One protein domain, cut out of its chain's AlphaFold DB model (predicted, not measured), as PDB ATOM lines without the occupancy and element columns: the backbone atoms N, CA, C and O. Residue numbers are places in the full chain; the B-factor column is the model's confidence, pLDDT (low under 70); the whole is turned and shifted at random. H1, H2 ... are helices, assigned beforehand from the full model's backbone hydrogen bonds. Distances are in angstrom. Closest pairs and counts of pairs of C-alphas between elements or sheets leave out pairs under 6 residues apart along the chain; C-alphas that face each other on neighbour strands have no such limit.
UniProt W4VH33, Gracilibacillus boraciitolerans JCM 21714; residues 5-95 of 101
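AT A GLANCE: This is residues 5 to 95 of the 101 residues of a protein of Gracilibacillus boraciitolerans JCM 21714 (UniProt W4VH33). A helical hairpin of H1 and H2 has a third helix, H3, running back beside H2 across a gap, with H2 between H1 and H3; residues 39 to 44 stick out as a loop at one end. The 91 printed residues have three named helices, H1, H2, H3 in chain order, and no named strand: all helix. The whole is loose, radius of gyration of the C-alphas 15.9 A, and elongated, 49 by 26 by 22 A.

IN THESE COORDINATES: H1, residues 5 to 31, begins at C-alpha 5 (12.975, -70.135, -10.334), spans 39.1 A and has a kink of 36 degrees near residue 23. H2, residues 53 to 67, spans 21.0 A. H3, residues 74 to 94, spans 30.1 A to C-alpha 94 (15.499, -36.087, -33.692).

HOW THE PARTS SIT: H1 and H2, a hairpin, touch at a shallow tilt of 29 degrees, opposite ways; their closest C-alphas, Ala 14 and Gly 59, are 3.9 A apart. H2 and H3 are near each other, closest 8.1 A; H1 and H3 are apart. Every O i to N i+4 pair is within hydrogen-bond range in H2 and H3, 21 of 23 in H1.

THE WHOLE: The printed part has no cut. The H1 to H2 link is long, 21 residues. Residues 36 to 47 and 95 have pLDDT under 70.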
ATOM      1  N   THR A   5      11.955 -70.788 -11.164       96.06
ATOM      2  CA  THR A   5      12.975 -70.135 -10.334       96.06
ATOM      3  C   THR A   5      14.000 -69.360 -11.163       96.06
ATOM      4  O   THR A   5      14.322 -68.228 -10.817       96.06
ATOM      5  N   GLU A   6      14.474 -69.916 -12.279       94.81
ATOM      6  CA  GLU A   6      15.437 -69.247 -13.167       94.81
ATOM      7  C   GLU A   6      14.803 -68.028 -13.841       94.81
ATOM      8  O   GLU A   6      15.422 -66.969 -13.920       94.81
ATOM      9  N   LEU A   7      13.536 -68.139 -14.252       95.31
ATOM     10  CA  LEU A   7      12.784 -67.018 -14.818       95.31
ATOM     11  C   LEU A   7      12.561 -65.899 -13.790       95.31
ATOM     12  O   LEU A   7      12.704 -64.723 -14.126       95.31
ATOM     13  N   ILE A   8      12.264 -66.245 -12.533       97.44
ATOM     14  CA  ILE A   8      12.140 -65.274 -11.436       97.44
ATOM     15  C   ILE A   8      13.481 -64.577 -11.185       97.44
ATOM     16  O   ILE A   8      13.517 -63.354 -11.060       97.44
ATOM     17  N   ILE A   9      14.586 -65.326 -11.147       97.19
ATOM     18  CA  ILE A   9      15.922 -64.749 -10.956       97.19
ATOM     19  C   ILE A   9      16.264 -63.806 -12.115       97.19
ATOM     20  O   ILE A   9      16.669 -62.672 -11.870       97.19
ATOM     21  N   ALA A  10      16.028 -64.218 -13.362       96.56
ATOM     22  CA  ALA A  10      16.255 -63.383 -14.539       96.56
ATOM     23  C   ALA A  10      15.424 -62.090 -14.505       96.56
ATOM     24  O   ALA A  10      15.941 -61.010 -14.794       96.56
ATOM     25  N   PHE A  11      14.152 -62.183 -14.103       96.69
ATOM     26  CA  PHE A  11      13.273 -61.027 -13.929       96.69
ATOM     27  C   PHE A  11      13.791 -60.063 -12.853       96.69
ATOM     28  O   PHE A  11      13.820 -58.849 -13.071       96.69
ATOM     29  N   LEU A  12      14.234 -60.586 -11.705       98.00
ATOM     30  CA  LEU A  12      14.803 -59.771 -10.630       98.00
ATOM     31  C   LEU A  12      16.109 -59.102 -11.065       98.00
ATOM     32  O   LEU A  12      16.278 -57.909 -10.823       98.00
ATOM     33  N   ILE A  13      16.993 -59.824 -11.760       97.75
ATOM     34  CA  ILE A  13      18.224 -59.266 -12.340       97.75
ATOM     35  C   ILE A  13      17.877 -58.114 -13.286       97.75
ATOM     36  O   ILE A  13      18.382 -57.006 -13.109       97.75
ATOM     37  N   ALA A  14      16.982 -58.343 -14.249       97.06
ATOM     38  CA  ALA A  14      16.584 -57.326 -15.217       97.06
ATOM     39  C   ALA A  14      15.981 -56.088 -14.534       97.06
ATOM     40  O   ALA A  14      16.340 -54.958 -14.869       97.06
ATOM     41  N   THR A  15      15.117 -56.297 -13.537       97.19
ATOM     42  CA  THR A  15      14.470 -55.224 -12.772       97.19
ATOM     43  C   THR A  15      15.484 -54.404 -11.981       97.19
ATOM     44  O   THR A  15      15.468 -53.176 -12.051       97.19
ATOM     45  N   LEU A  16      16.390 -55.060 -11.252       97.75
ATOM     46  CA  LEU A  16      17.408 -54.382 -10.451       97.75
ATOM     47  C   LEU A  16      18.372 -53.598 -11.341       97.75
ATOM     48  O   LEU A  16      18.626 -52.420 -11.085       97.75
ATOM     49  N   VAL A  17      18.860 -54.209 -12.421       97.31
ATOM     50  CA  VAL A  17      19.761 -53.541 -13.368       97.31
ATOM     51  C   VAL A  17      19.077 -52.330 -13.998       97.31
ATOM     52  O   VAL A  17      19.665 -51.248 -14.004       97.31
ATOM     53  N   ALA A  18      17.830 -52.456 -14.457       96.06
ATOM     54  CA  ALA A  18      17.083 -51.326 -15.005       96.06
ATOM     55  C   ALA A  18      16.870 -50.218 -13.957       96.06
ATOM     56  O   ALA A  18      17.091 -49.038 -14.249       96.06
ATOM     57  N   PHE A  19      16.515 -50.580 -12.723       95.94
ATOM     58  CA  PHE A  19      16.305 -49.636 -11.626       95.94
ATOM     59  C   PHE A  19      17.571 -48.827 -11.308       95.94
ATOM     60  O   PHE A  19      17.521 -47.597 -11.275       95.94
ATOM     61  N   PHE A  20      18.723 -49.487 -11.159       95.75
ATOM     62  CA  PHE A  20      19.997 -48.813 -10.878       95.75
ATOM     63  C   PHE A  20      20.558 -48.050 -12.084       95.75
ATOM     64  O   PHE A  20      21.219 -47.023 -11.917       95.75
ATOM     65  N   THR A  21      20.260 -48.498 -13.304       94.12
ATOM     66  CA  THR A  21      20.714 -47.835 -14.535       94.12
ATOM     67  C   THR A  21      19.881 -46.591 -14.858       94.12
ATOM     68  O   THR A  21      20.403 -45.619 -15.405       94.12
ATOM     69  N   THR A  22      18.610 -46.547 -14.456       93.06
ATOM     70  CA  THR A  22      17.700 -45.408 -14.681       93.06
ATOM     71  C   THR A  22      18.264 -44.044 -14.233       93.06
ATOM     72  O   THR A  22      18.256 -43.109 -15.042       93.06
ATOM     73  N   PRO A  23      18.802 -43.857 -13.007       90.88
ATOM     74  CA  PRO A  23      19.398 -42.578 -12.610       90.88
ATOM     75  C   PRO A  23      20.669 -42.227 -13.401       90.88
ATOM     76  O   PRO A  23      20.935 -41.043 -13.620       90.88
ATOM     77  N   LEU A  24      21.442 -43.219 -13.859       89.81
ATOM     78  CA  LEU A  24      22.620 -42.997 -14.707       89.81
ATOM     79  C   LEU A  24      22.205 -42.506 -16.097       89.81
ATOM     80  O   LEU A  24      22.720 -41.497 -16.578       89.81
ATOM     81  N   VAL A  25      21.210 -43.161 -16.694       89.75
ATOM     82  CA  VAL A  25      20.624 -42.778 -17.985       89.75
ATOM     83  C   VAL A  25      19.993 -41.395 -17.910       89.75
ATOM     84  O   VAL A  25      20.172 -40.592 -18.823       89.75
ATOM     85  N   LYS A  26      19.337 -41.057 -16.792       87.19
ATOM     86  CA  LYS A  26      18.853 -39.696 -16.543       87.19
ATOM     87  C   LYS A  26      20.007 -38.696 -16.623       87.19
ATOM     88  O   LYS A  26      19.931 -37.765 -17.417       87.19
ATOM     89  N   LYS A  27      21.091 -38.890 -15.861       86.50
ATOM     90  CA  LYS A  27      22.266 -37.993 -15.895       86.50
ATOM     91  C   LYS A  27      22.855 -37.865 -17.304       86.50
ATOM     92  O   LYS A  27      23.188 -36.758 -17.719       86.50
ATOM     93  N   LEU A  28      22.942 -38.973 -18.043       85.62
ATOM     94  CA  LEU A  28      23.418 -38.975 -19.425       85.62
ATOM     95  C   LEU A  28      22.508 -38.138 -20.330       85.62
ATOM     96  O   LEU A  28      23.012 -37.278 -21.043       85.62
ATOM     97  N   ALA A  29      21.189 -38.323 -20.249       85.06
ATOM     98  CA  ALA A  29      20.215 -37.583 -21.048       85.06
ATOM     99  C   ALA A  29      20.308 -36.065 -20.831       85.06
ATOM    100  O   ALA A  29      20.284 -35.310 -21.799       85.06
ATOM    101  N   PHE A  30      20.495 -35.619 -19.581       81.50
ATOM    102  CA  PHE A  30      20.754 -34.206 -19.281       81.50
ATOM    103  C   PHE A  30      22.084 -33.718 -19.872       81.50
ATOM    104  O   PHE A  30      22.144 -32.605 -20.382       81.50
ATOM    105  N   LYS A  31      23.137 -34.545 -19.858       82.06
ATOM    106  CA  LYS A  31      24.454 -34.184 -20.410       82.06
ATOM    107  C   LYS A  31      24.438 -34.013 -21.931       82.06
ATOM    108  O   LYS A  31      25.122 -33.135 -22.442       82.06
ATOM    109  N   ILE A  32      23.676 -34.840 -22.647       81.06
ATOM    110  CA  ILE A  32      23.598 -34.802 -24.118       81.06
ATOM    111  C   ILE A  32      22.417 -33.972 -24.643       81.06
ATOM    112  O   ILE A  32      22.102 -34.043 -25.825       81.06
ATOM    113  N   ASN A  33      21.756 -33.193 -23.776       75.62
ATOM    114  CA  ASN A  33      20.554 -32.411 -24.093       75.62
ATOM    115  C   ASN A  33      19.395 -33.231 -24.701       75.62
ATOM    116  O   ASN A  33      18.506 -32.671 -25.342       75.62
ATOM    117  N   ALA A  34      19.343 -34.543 -24.446       75.69
ATOM    118  CA  ALA A  34      18.219 -35.413 -24.803       75.69
ATOM    119  C   ALA A  34      17.081 -35.269 -23.775       75.69
ATOM    120  O   ALA A  34      16.666 -36.219 -23.099       75.69
ATOM    121  N   ILE A  35      16.622 -34.030 -23.613       75.38
ATOM    122  CA  ILE A  35      15.663 -33.612 -22.602       75.38
ATOM    123  C   ILE A  35      14.437 -32.971 -23.248       75.38
ATOM    124  O   ILE A  35      14.539 -32.155 -24.160       75.38
ATOM    125  N   ASP A  36      13.253 -33.334 -22.760       69.62
ATOM    126  CA  ASP A  36      12.007 -32.676 -23.132       69.62
ATOM    127  C   ASP A  36      11.827 -31.434 -22.259       69.62
ATOM    128  O   ASP A  36      11.478 -31.527 -21.078       69.62
ATOM    129  N   VAL A  37      12.111 -30.270 -22.842       65.81
ATOM    130  CA  VAL A  37      11.827 -28.972 -22.226       65.81
ATOM    131  C   VAL A  37      10.396 -28.575 -22.597       65.81
ATOM    132  O   VAL A  37      10.079 -28.517 -23.790       65.81
ATOM    133  N   PRO A  38       9.514 -28.283 -21.626       63.03
ATOM    134  CA  PRO A  38       8.153 -27.864 -21.933       63.03
ATOM    135  C   PRO A  38       8.169 -26.531 -22.705       63.03
ATOM    136  O   PRO A  38       8.646 -25.511 -22.213       63.03
ATOM    137  N   LYS A  39       7.653 -26.536 -23.941       54.69
ATOM    138  CA  LYS A  39       7.341 -25.337 -24.740       54.69
ATOM    139  C   LYS A  39       5.901 -25.435 -25.255       54.69
ATOM    140  O   LYS A  39       5.534 -26.429 -25.881       54.69
ATOM    141  N   GLY A  40       5.091 -24.397 -25.034       66.81
ATOM    142  CA  GLY A  40       3.711 -24.314 -25.531       66.81
ATOM    143  C   GLY A  40       2.706 -25.192 -24.767       66.81
ATOM    144  O   GLY A  40       2.694 -25.203 -23.545       66.81
ATOM    145  N   ARG A  41       1.843 -25.922 -25.492       55.97
ATOM    146  CA  ARG A  41       0.632 -26.636 -25.009       55.97
ATOM    147  C   ARG A  41       0.858 -27.809 -24.021       55.97
ATOM    148  O   ARG A  41      -0.069 -28.578 -23.789       55.97
ATOM    149  N   LYS A  42       2.060 -27.999 -23.463       52.88
ATOM    150  CA  LYS A  42       2.365 -29.082 -22.507       52.88
ATOM    151  C   LYS A  42       2.206 -28.568 -21.069       52.88
ATOM    152  O   LYS A  42       3.038 -27.801 -20.608       52.88
ATOM    153  N   GLN A  43       1.163 -29.015 -20.365       57.75
ATOM    154  CA  GLN A  43       0.838 -28.627 -18.977       57.75
ATOM    155  C   GLN A  43       1.686 -29.338 -17.895       57.75
ATOM    156  O   GLN A  43       1.294 -29.353 -16.733       57.75
ATOM    157  N   HIS A  44       2.812 -29.977 -18.243       54.50
ATOM    158  CA  HIS A  44       3.649 -30.644 -17.240       54.50
ATOM    159  C   HIS A  44       4.789 -29.736 -16.774       54.50
ATOM    160  O   HIS A  44       5.554 -29.219 -17.592       54.50
ATOM    161  N   ASP A  45       4.955 -29.628 -15.459       50.12
ATOM    162  CA  ASP A  45       6.136 -29.022 -14.860       50.12
ATOM    163  C   ASP A  45       7.319 -30.000 -14.899       50.12
ATOM    164  O   ASP A  45       7.200 -31.185 -14.576       50.12
ATOM    165  N   GLY A  46       8.481 -29.495 -15.316       58.56
ATOM    166  CA  GLY A  46       9.761 -30.193 -15.203       58.56
ATOM    167  C   GLY A  46      10.306 -30.811 -16.494       58.56
ATOM    168  O   GLY A  46       9.583 -31.311 -17.358       58.56
ATOM    169  N   ILE A  47      11.636 -30.779 -16.590       62.16
ATOM    170  CA  ILE A  47      12.427 -31.364 -17.672       62.16
ATOM    171  C   ILE A  47      12.417 -32.895 -17.535       62.16
ATOM    172  O   ILE A  47      12.836 -33.426 -16.501       62.16
ATOM    173  N   LYS A  48      11.979 -33.616 -18.575       70.06
ATOM    174  CA  LYS A  48      11.977 -35.091 -18.603       70.06
ATOM    175  C   LYS A  48      13.094 -35.626 -19.500       70.06
ATOM    176  O   LYS A  48      13.292 -35.136 -20.605       70.06
ATOM    177  N   ALA A  49      13.821 -36.642 -19.036       76.81
ATOM    178  CA  ALA A  49      14.814 -37.345 -19.850       76.81
ATOM    179  C   ALA A  49      14.111 -38.235 -20.889       76.81
ATOM    180  O   ALA A  49      13.199 -38.973 -20.521       76.81
ATOM    181  N   ARG A  50      14.541 -38.193 -22.157       76.19
ATOM    182  CA  ARG A  50      13.913 -38.965 -23.249       76.19
ATOM    183  C   ARG A  50      14.533 -40.343 -23.502       76.19
ATOM    184  O   ARG A  50      13.971 -41.127 -24.237       76.19
ATOM    185  N   LEU A  51      15.641 -40.683 -22.844       81.88
ATOM    186  CA  LEU A  51      16.413 -41.903 -23.139       81.88
ATOM    187  C   LEU A  51      16.130 -43.090 -22.205       81.88
ATOM    188  O   LEU A  51      16.985 -43.955 -22.026       81.88
ATOM    189  N   GLY A  52      14.945 -43.147 -21.591       81.12
ATOM    190  CA  GLY A  52      14.603 -44.182 -20.604       81.12
ATOM    191  C   GLY A  52      14.728 -45.619 -21.132       81.12
ATOM    192  O   GLY A  52      15.095 -46.514 -20.372       81.12
ATOM    193  N   GLY A  53      14.520 -45.830 -22.438       86.19
ATOM    194  CA  GLY A  53      14.657 -47.139 -23.083       86.19
ATOM    195  C   GLY A  53      16.037 -47.779 -22.905       86.19
ATOM    196  O   GLY A  53      16.126 -48.996 -22.764       86.19
ATOM    197  N   ILE A  54      17.103 -46.978 -22.791       88.75
ATOM    198  CA  ILE A  54      18.474 -47.473 -22.568       88.75
ATOM    199  C   ILE A  54      18.577 -48.261 -21.254       88.75
ATOM    200  O   ILE A  54      19.252 -49.289 -21.200       88.75
ATOM    201  N   ALA A  55      17.874 -47.828 -20.201       92.12
ATOM    202  CA  ALA A  55      17.881 -48.532 -18.919       92.12
ATOM    203  C   ALA A  55      17.188 -49.900 -19.011       92.12
ATOM    204  O   ALA A  55      17.656 -50.870 -18.417       92.12
ATOM    205  N   ILE A  56      16.107 -49.993 -19.791       92.94
ATOM    206  CA  ILE A  56      15.386 -51.251 -20.021       92.94
ATOM    207  C   ILE A  56      16.240 -52.222 -20.833       92.94
ATOM    208  O   ILE A  56      16.351 -53.387 -20.461       92.94
ATOM    209  N   ILE A  57      16.899 -51.744 -21.892       93.56
ATOM    210  CA  ILE A  57      17.801 -52.559 -22.717       93.56
ATOM    211  C   ILE A  57      18.930 -53.151 -21.867       93.56
ATOM    212  O   ILE A  57      19.227 -54.334 -22.000       93.56
ATOM    213  N   ALA A  58      19.518 -52.363 -20.960       94.44
ATOM    214  CA  ALA A  58      20.538 -52.856 -20.036       94.44
ATOM    215  C   ALA A  58      20.006 -53.980 -19.127       94.44
ATOM    216  O   ALA A  58      20.682 -54.990 -18.935       94.44
ATOM    217  N   GLY A  59      18.779 -53.838 -18.613       96.19
ATOM    218  CA  GLY A  59      18.116 -54.881 -17.826       96.19
ATOM    219  C   GLY A  59      17.857 -56.158 -18.628       96.19
ATOM    220  O   GLY A  59      18.185 -57.252 -18.172       96.19
ATOM    221  N   VAL A  60      17.329 -56.027 -19.848       94.00
ATOM    222  CA  VAL A  60      17.083 -57.165 -20.751       94.00
ATOM    223  C   VAL A  60      18.390 -57.871 -21.106       94.00
ATOM    224  O   VAL A  60      18.459 -59.093 -21.017       94.00
ATOM    225  N   ALA A  61      19.443 -57.123 -21.439       94.19
ATOM    226  CA  ALA A  61      20.757 -57.685 -21.732       94.19
ATOM    227  C   ALA A  61      21.309 -58.485 -20.541       94.19
ATOM    228  O   ALA A  61      21.776 -59.605 -20.725       94.19
ATOM    229  N   ALA A  62      21.194 -57.962 -19.316       96.31
ATOM    230  CA  ALA A  62      21.614 -58.679 -18.112       96.31
ATOM    231  C   ALA A  62      20.814 -59.976 -17.885       96.31
ATOM    232  O   ALA A  62      21.397 -61.011 -17.568       96.31
ATOM    233  N   GLY A  63      19.493 -59.942 -18.097       95.12
ATOM    234  CA  GLY A  63      18.643 -61.134 -18.020       95.12
ATOM    235  C   GLY A  63      18.986 -62.188 -19.079       95.12
ATOM    236  O   GLY A  63      19.033 -63.377 -18.769       95.12
ATOM    237  N   LEU A  64      19.290 -61.766 -20.312       92.56
ATOM    238  CA  LEU A  64      19.712 -62.659 -21.398       92.56
ATOM    239  C   LEU A  64      21.088 -63.280 -21.143       92.56
ATOM    240  O   LEU A  64      21.269 -64.465 -21.408       92.56
ATOM    241  N   ILE A  65      22.035 -62.516 -20.588       94.38
ATOM    242  CA  ILE A  65      23.357 -63.026 -20.191       94.38
ATOM    243  C   ILE A  65      23.234 -64.092 -19.097       94.38
ATOM    244  O   ILE A  65      24.035 -65.025 -19.073       94.38
ATOM    245  N   TYR A  66      22.247 -63.962 -18.204       95.69
ATOM    246  CA  TYR A  66      21.972 -64.955 -17.167       95.69
ATOM    247  C   TYR A  66      21.292 -66.214 -17.724       95.69
ATOM    248  O   TYR A  66      21.751 -67.318 -17.452       95.69
ATOM    249  N   LEU A  67      20.215 -66.060 -18.503       94.31
ATOM    250  CA  LEU A  67      19.451 -67.201 -19.023       94.31
ATOM    251  C   LEU A  67      20.185 -67.962 -20.131       94.31
ATOM    252  O   LEU A  67      19.961 -69.158 -20.282       94.31
ATOM    253  N   GLN A  68      21.009 -67.270 -20.922       91.88
ATOM    254  CA  GLN A  68      21.723 -67.813 -22.084       91.88
ATOM    255  C   GLN A  68      20.839 -68.696 -22.984       91.88
ATOM    256  O   GLN A  68      21.121 -69.880 -23.158       91.88
ATOM    257  N   PRO A  69      19.732 -68.157 -23.534       90.25
ATOM    258  CA  PRO A  69      18.854 -68.943 -24.386       90.25
ATOM    259  C   PRO A  69      19.556 -69.445 -25.635       90.25
ATOM    260  O   PRO A  69      20.104 -68.680 -26.422       90.25
ATOM    261  N   GLU A  70      19.485 -70.753 -25.839       90.19
ATOM    262  CA  GLU A  70      19.896 -71.376 -27.083       90.19
ATOM    263  C   GLU A  70      18.719 -71.330 -28.054       90.19
ATOM    264  O   GLU A  70      17.688 -71.979 -27.860       90.19
ATOM    265  N   HIS A  71      18.856 -70.517 -29.098       91.06
ATOM    266  CA  HIS A  71      17.889 -70.438 -30.181       91.06
ATOM    267  C   HIS A  71      18.631 -70.397 -31.521       91.06
ATOM    268  O   HIS A  71      19.570 -69.608 -31.649       91.06
ATOM    269  N   PRO A  72      18.208 -71.176 -32.536       93.62
ATOM    270  CA  PRO A  72      18.870 -71.199 -33.843       93.62
ATOM    271  C   PRO A  72      18.998 -69.818 -34.492       93.62
ATOM    272  O   PRO A  72      19.973 -69.563 -35.183       93.62
ATOM    273  N   TYR A  73      18.037 -68.930 -34.217       94.62
ATOM    274  CA  TYR A  73      17.976 -67.574 -34.771       94.62
ATOM    275  C   TYR A  73      18.367 -66.471 -33.770       94.62
ATOM    276  O   TYR A  73      17.844 -65.354 -33.816       94.62
ATOM    277  N   MET A  74      19.184 -66.792 -32.760       90.62
ATOM    278  CA  MET A  74      19.528 -65.833 -31.702       90.62
ATOM    279  C   MET A  74      20.259 -64.601 -32.254       90.62
ATOM    280  O   MET A  74      20.000 -63.477 -31.823       90.62
ATOM    281  N   LEU A  75      21.149 -64.799 -33.226       91.12
ATOM    282  CA  LEU A  75      21.937 -63.718 -33.810       91.12
ATOM    283  C   LEU A  75      21.041 -62.718 -34.556       91.12
ATOM    284  O   LEU A  75      21.197 -61.510 -34.409       91.12
ATOM    285  N   GLU A  76      20.066 -63.217 -35.304       95.56
ATOM    286  CA  GLU A  76      19.094 -62.454 -36.077       95.56
ATOM    287  C   GLU A  76      18.184 -61.638 -35.159       95.56
ATOM    288  O   GLU A  76      17.922 -60.464 -35.429       95.56
ATOM    289  N   ILE A  77      17.761 -62.230 -34.037       93.75
ATOM    290  CA  ILE A  77      16.989 -61.536 -32.998       93.75
ATOM    291  C   ILE A  77      17.819 -60.400 -32.390       93.75
ATOM    292  O   ILE A  77      17.311 -59.287 -32.245       93.75
ATOM    293  N   ILE A  78      19.093 -60.645 -32.067       91.38
ATOM    294  CA  ILE A  78      19.987 -59.622 -31.507       91.38
ATOM    295  C   ILE A  78      20.198 -58.482 -32.508       91.38
ATOM    296  O   ILE A  78      20.073 -57.315 -32.137       91.38
ATOM    297  N   ILE A  79      20.463 -58.795 -33.779       94.75
ATOM    298  CA  ILE A  79      20.643 -57.793 -34.837       94.75
ATOM    299  C   ILE A  79      19.365 -56.962 -35.012       94.75
ATOM    300  O   ILE A  79      19.428 -55.732 -35.017       94.75
ATOM    301  N   GLY A  80      18.199 -57.611 -35.095       95.62
ATOM    302  CA  GLY A  80      16.908 -56.927 -35.178       95.62
ATOM    303  C   GLY A  80      16.650 -56.027 -33.967       95.62
ATOM    304  O   GLY A  80      16.238 -54.877 -34.121       95.62
ATOM    305  N   GLY A  81      16.976 -56.511 -32.767       92.88
ATOM    306  CA  GLY A  81      16.911 -55.737 -31.531       92.88
ATOM    307  C   GLY A  81      17.793 -54.490 -31.580       92.88
ATOM    308  O   GLY A  81      17.316 -53.396 -31.292       92.88
ATOM    309  N   ILE A  82      19.050 -54.616 -32.014       92.56
ATOM    310  CA  ILE A  82      19.980 -53.484 -32.156       92.56
ATOM    311  C   ILE A  82      19.428 -52.435 -33.131       92.56
ATOM    312  O   ILE A  82      19.478 -51.242 -32.831       92.56
ATOM    313  N   ILE A  83      18.853 -52.855 -34.260       94.88
ATOM    314  CA  ILE A  83      18.242 -51.939 -35.237       94.88
ATOM    315  C   ILE A  83      17.083 -51.159 -34.605       94.88
ATOM    316  O   ILE A  83      17.015 -49.935 -34.751       94.88
ATOM    317  N   ILE A  84      16.194 -51.836 -33.871       92.62
ATOM    318  CA  ILE A  84      15.071 -51.196 -33.168       92.62
ATOM    319  C   ILE A  84      15.583 -50.199 -32.124       92.62
ATOM    320  O   ILE A  84      15.074 -49.084 -32.042       92.62
ATOM    321  N   ILE A  85      16.618 -50.568 -31.366       91.19
ATOM    322  CA  ILE A  85      17.229 -49.712 -30.344       91.19
ATOM    323  C   ILE A  85      17.795 -48.436 -30.969       91.19
ATOM    324  O   ILE A  85      17.497 -47.339 -30.499       91.19
ATOM    325  N   ILE A  86      18.587 -48.567 -32.035       90.44
ATOM    326  CA  ILE A  86      19.172 -47.420 -32.739       90.44
ATOM    327  C   ILE A  86      18.059 -46.527 -33.291       90.44
ATOM    328  O   ILE A  86      18.092 -45.316 -33.092       90.44
ATOM    329  N   THR A  87      17.051 -47.120 -33.929       89.50
ATOM    330  CA  THR A  87      15.918 -46.379 -34.500       89.50
ATOM    331  C   THR A  87      15.140 -45.622 -33.423       89.50
ATOM    332  O   THR A  87      14.834 -44.449 -33.614       89.50
ATOM    333  N   GLY A  88      14.878 -46.248 -32.271       87.38
ATOM    334  CA  GLY A  88      14.199 -45.607 -31.142       87.38
ATOM    335  C   GLY A  88      14.997 -44.440 -30.556       87.38
ATOM    336  O   GLY A  88      14.447 -43.366 -30.343       87.38
ATOM    337  N   ILE A  89      16.315 -44.602 -30.381       85.38
ATOM    338  CA  ILE A  89      17.189 -43.512 -29.912       85.38
ATOM    339  C   ILE A  89      17.196 -42.345 -30.912       85.38
ATOM    340  O   ILE A  89      17.178 -41.179 -30.507       85.38
ATOM    341  N   LEU A  90      17.223 -42.637 -32.216       85.06
ATOM    342  CA  LEU A  90      17.149 -41.612 -33.258       85.06
ATOM    343  C   LEU A  90      15.798 -40.884 -33.239       85.06
ATOM    344  O   LEU A  90      15.785 -39.661 -33.338       85.06
ATOM    345  N   ASP A  91      14.682 -41.591 -33.055       83.25
ATOM    346  CA  ASP A  91      13.355 -40.970 -32.944       83.25
ATOM    347  C   ASP A  91      13.249 -40.045 -31.719       83.25
ATOM    348  O   ASP A  91      12.877 -38.874 -31.841       83.25
ATOM    349  N   ASP A  92      13.701 -40.515 -30.553       78.56
ATOM    350  CA  ASP A  92      13.666 -39.756 -29.297       78.56
ATOM    351  C   ASP A  92      14.520 -38.475 -29.337       78.56
ATOM    352  O   ASP A  92      14.189 -37.467 -28.689       78.56
ATOM    353  N   THR A  93      15.622 -38.503 -30.096       75.00
ATOM    354  CA  THR A  93      16.568 -37.381 -30.222       75.00
ATOM    355  C   THR A  93      16.204 -36.411 -31.341       75.00
ATOM    356  O   THR A  93      16.271 -35.200 -31.131       75.00
ATOM    357  N   ILE A  94      15.799 -36.909 -32.511       75.94
ATOM    358  CA  ILE A  94      15.499 -36.087 -33.692       75.94
ATOM    359  C   ILE A  94      14.063 -35.542 -33.629       75.94
ATOM    360  O   ILE A  94      13.787 -34.475 -34.180       75.94
ATOM    361  N   GLY A  95      13.159 -36.222 -32.913       67.69
ATOM    362  CA  GLY A  95      11.747 -35.868 -32.828       67.69
ATOM    363  C   GLY A  95      11.089 -35.980 -34.196       67.69
ATOM    364  O   GLY A  95      10.801 -34.957 -34.830       67.69
TER     365      GLY A  95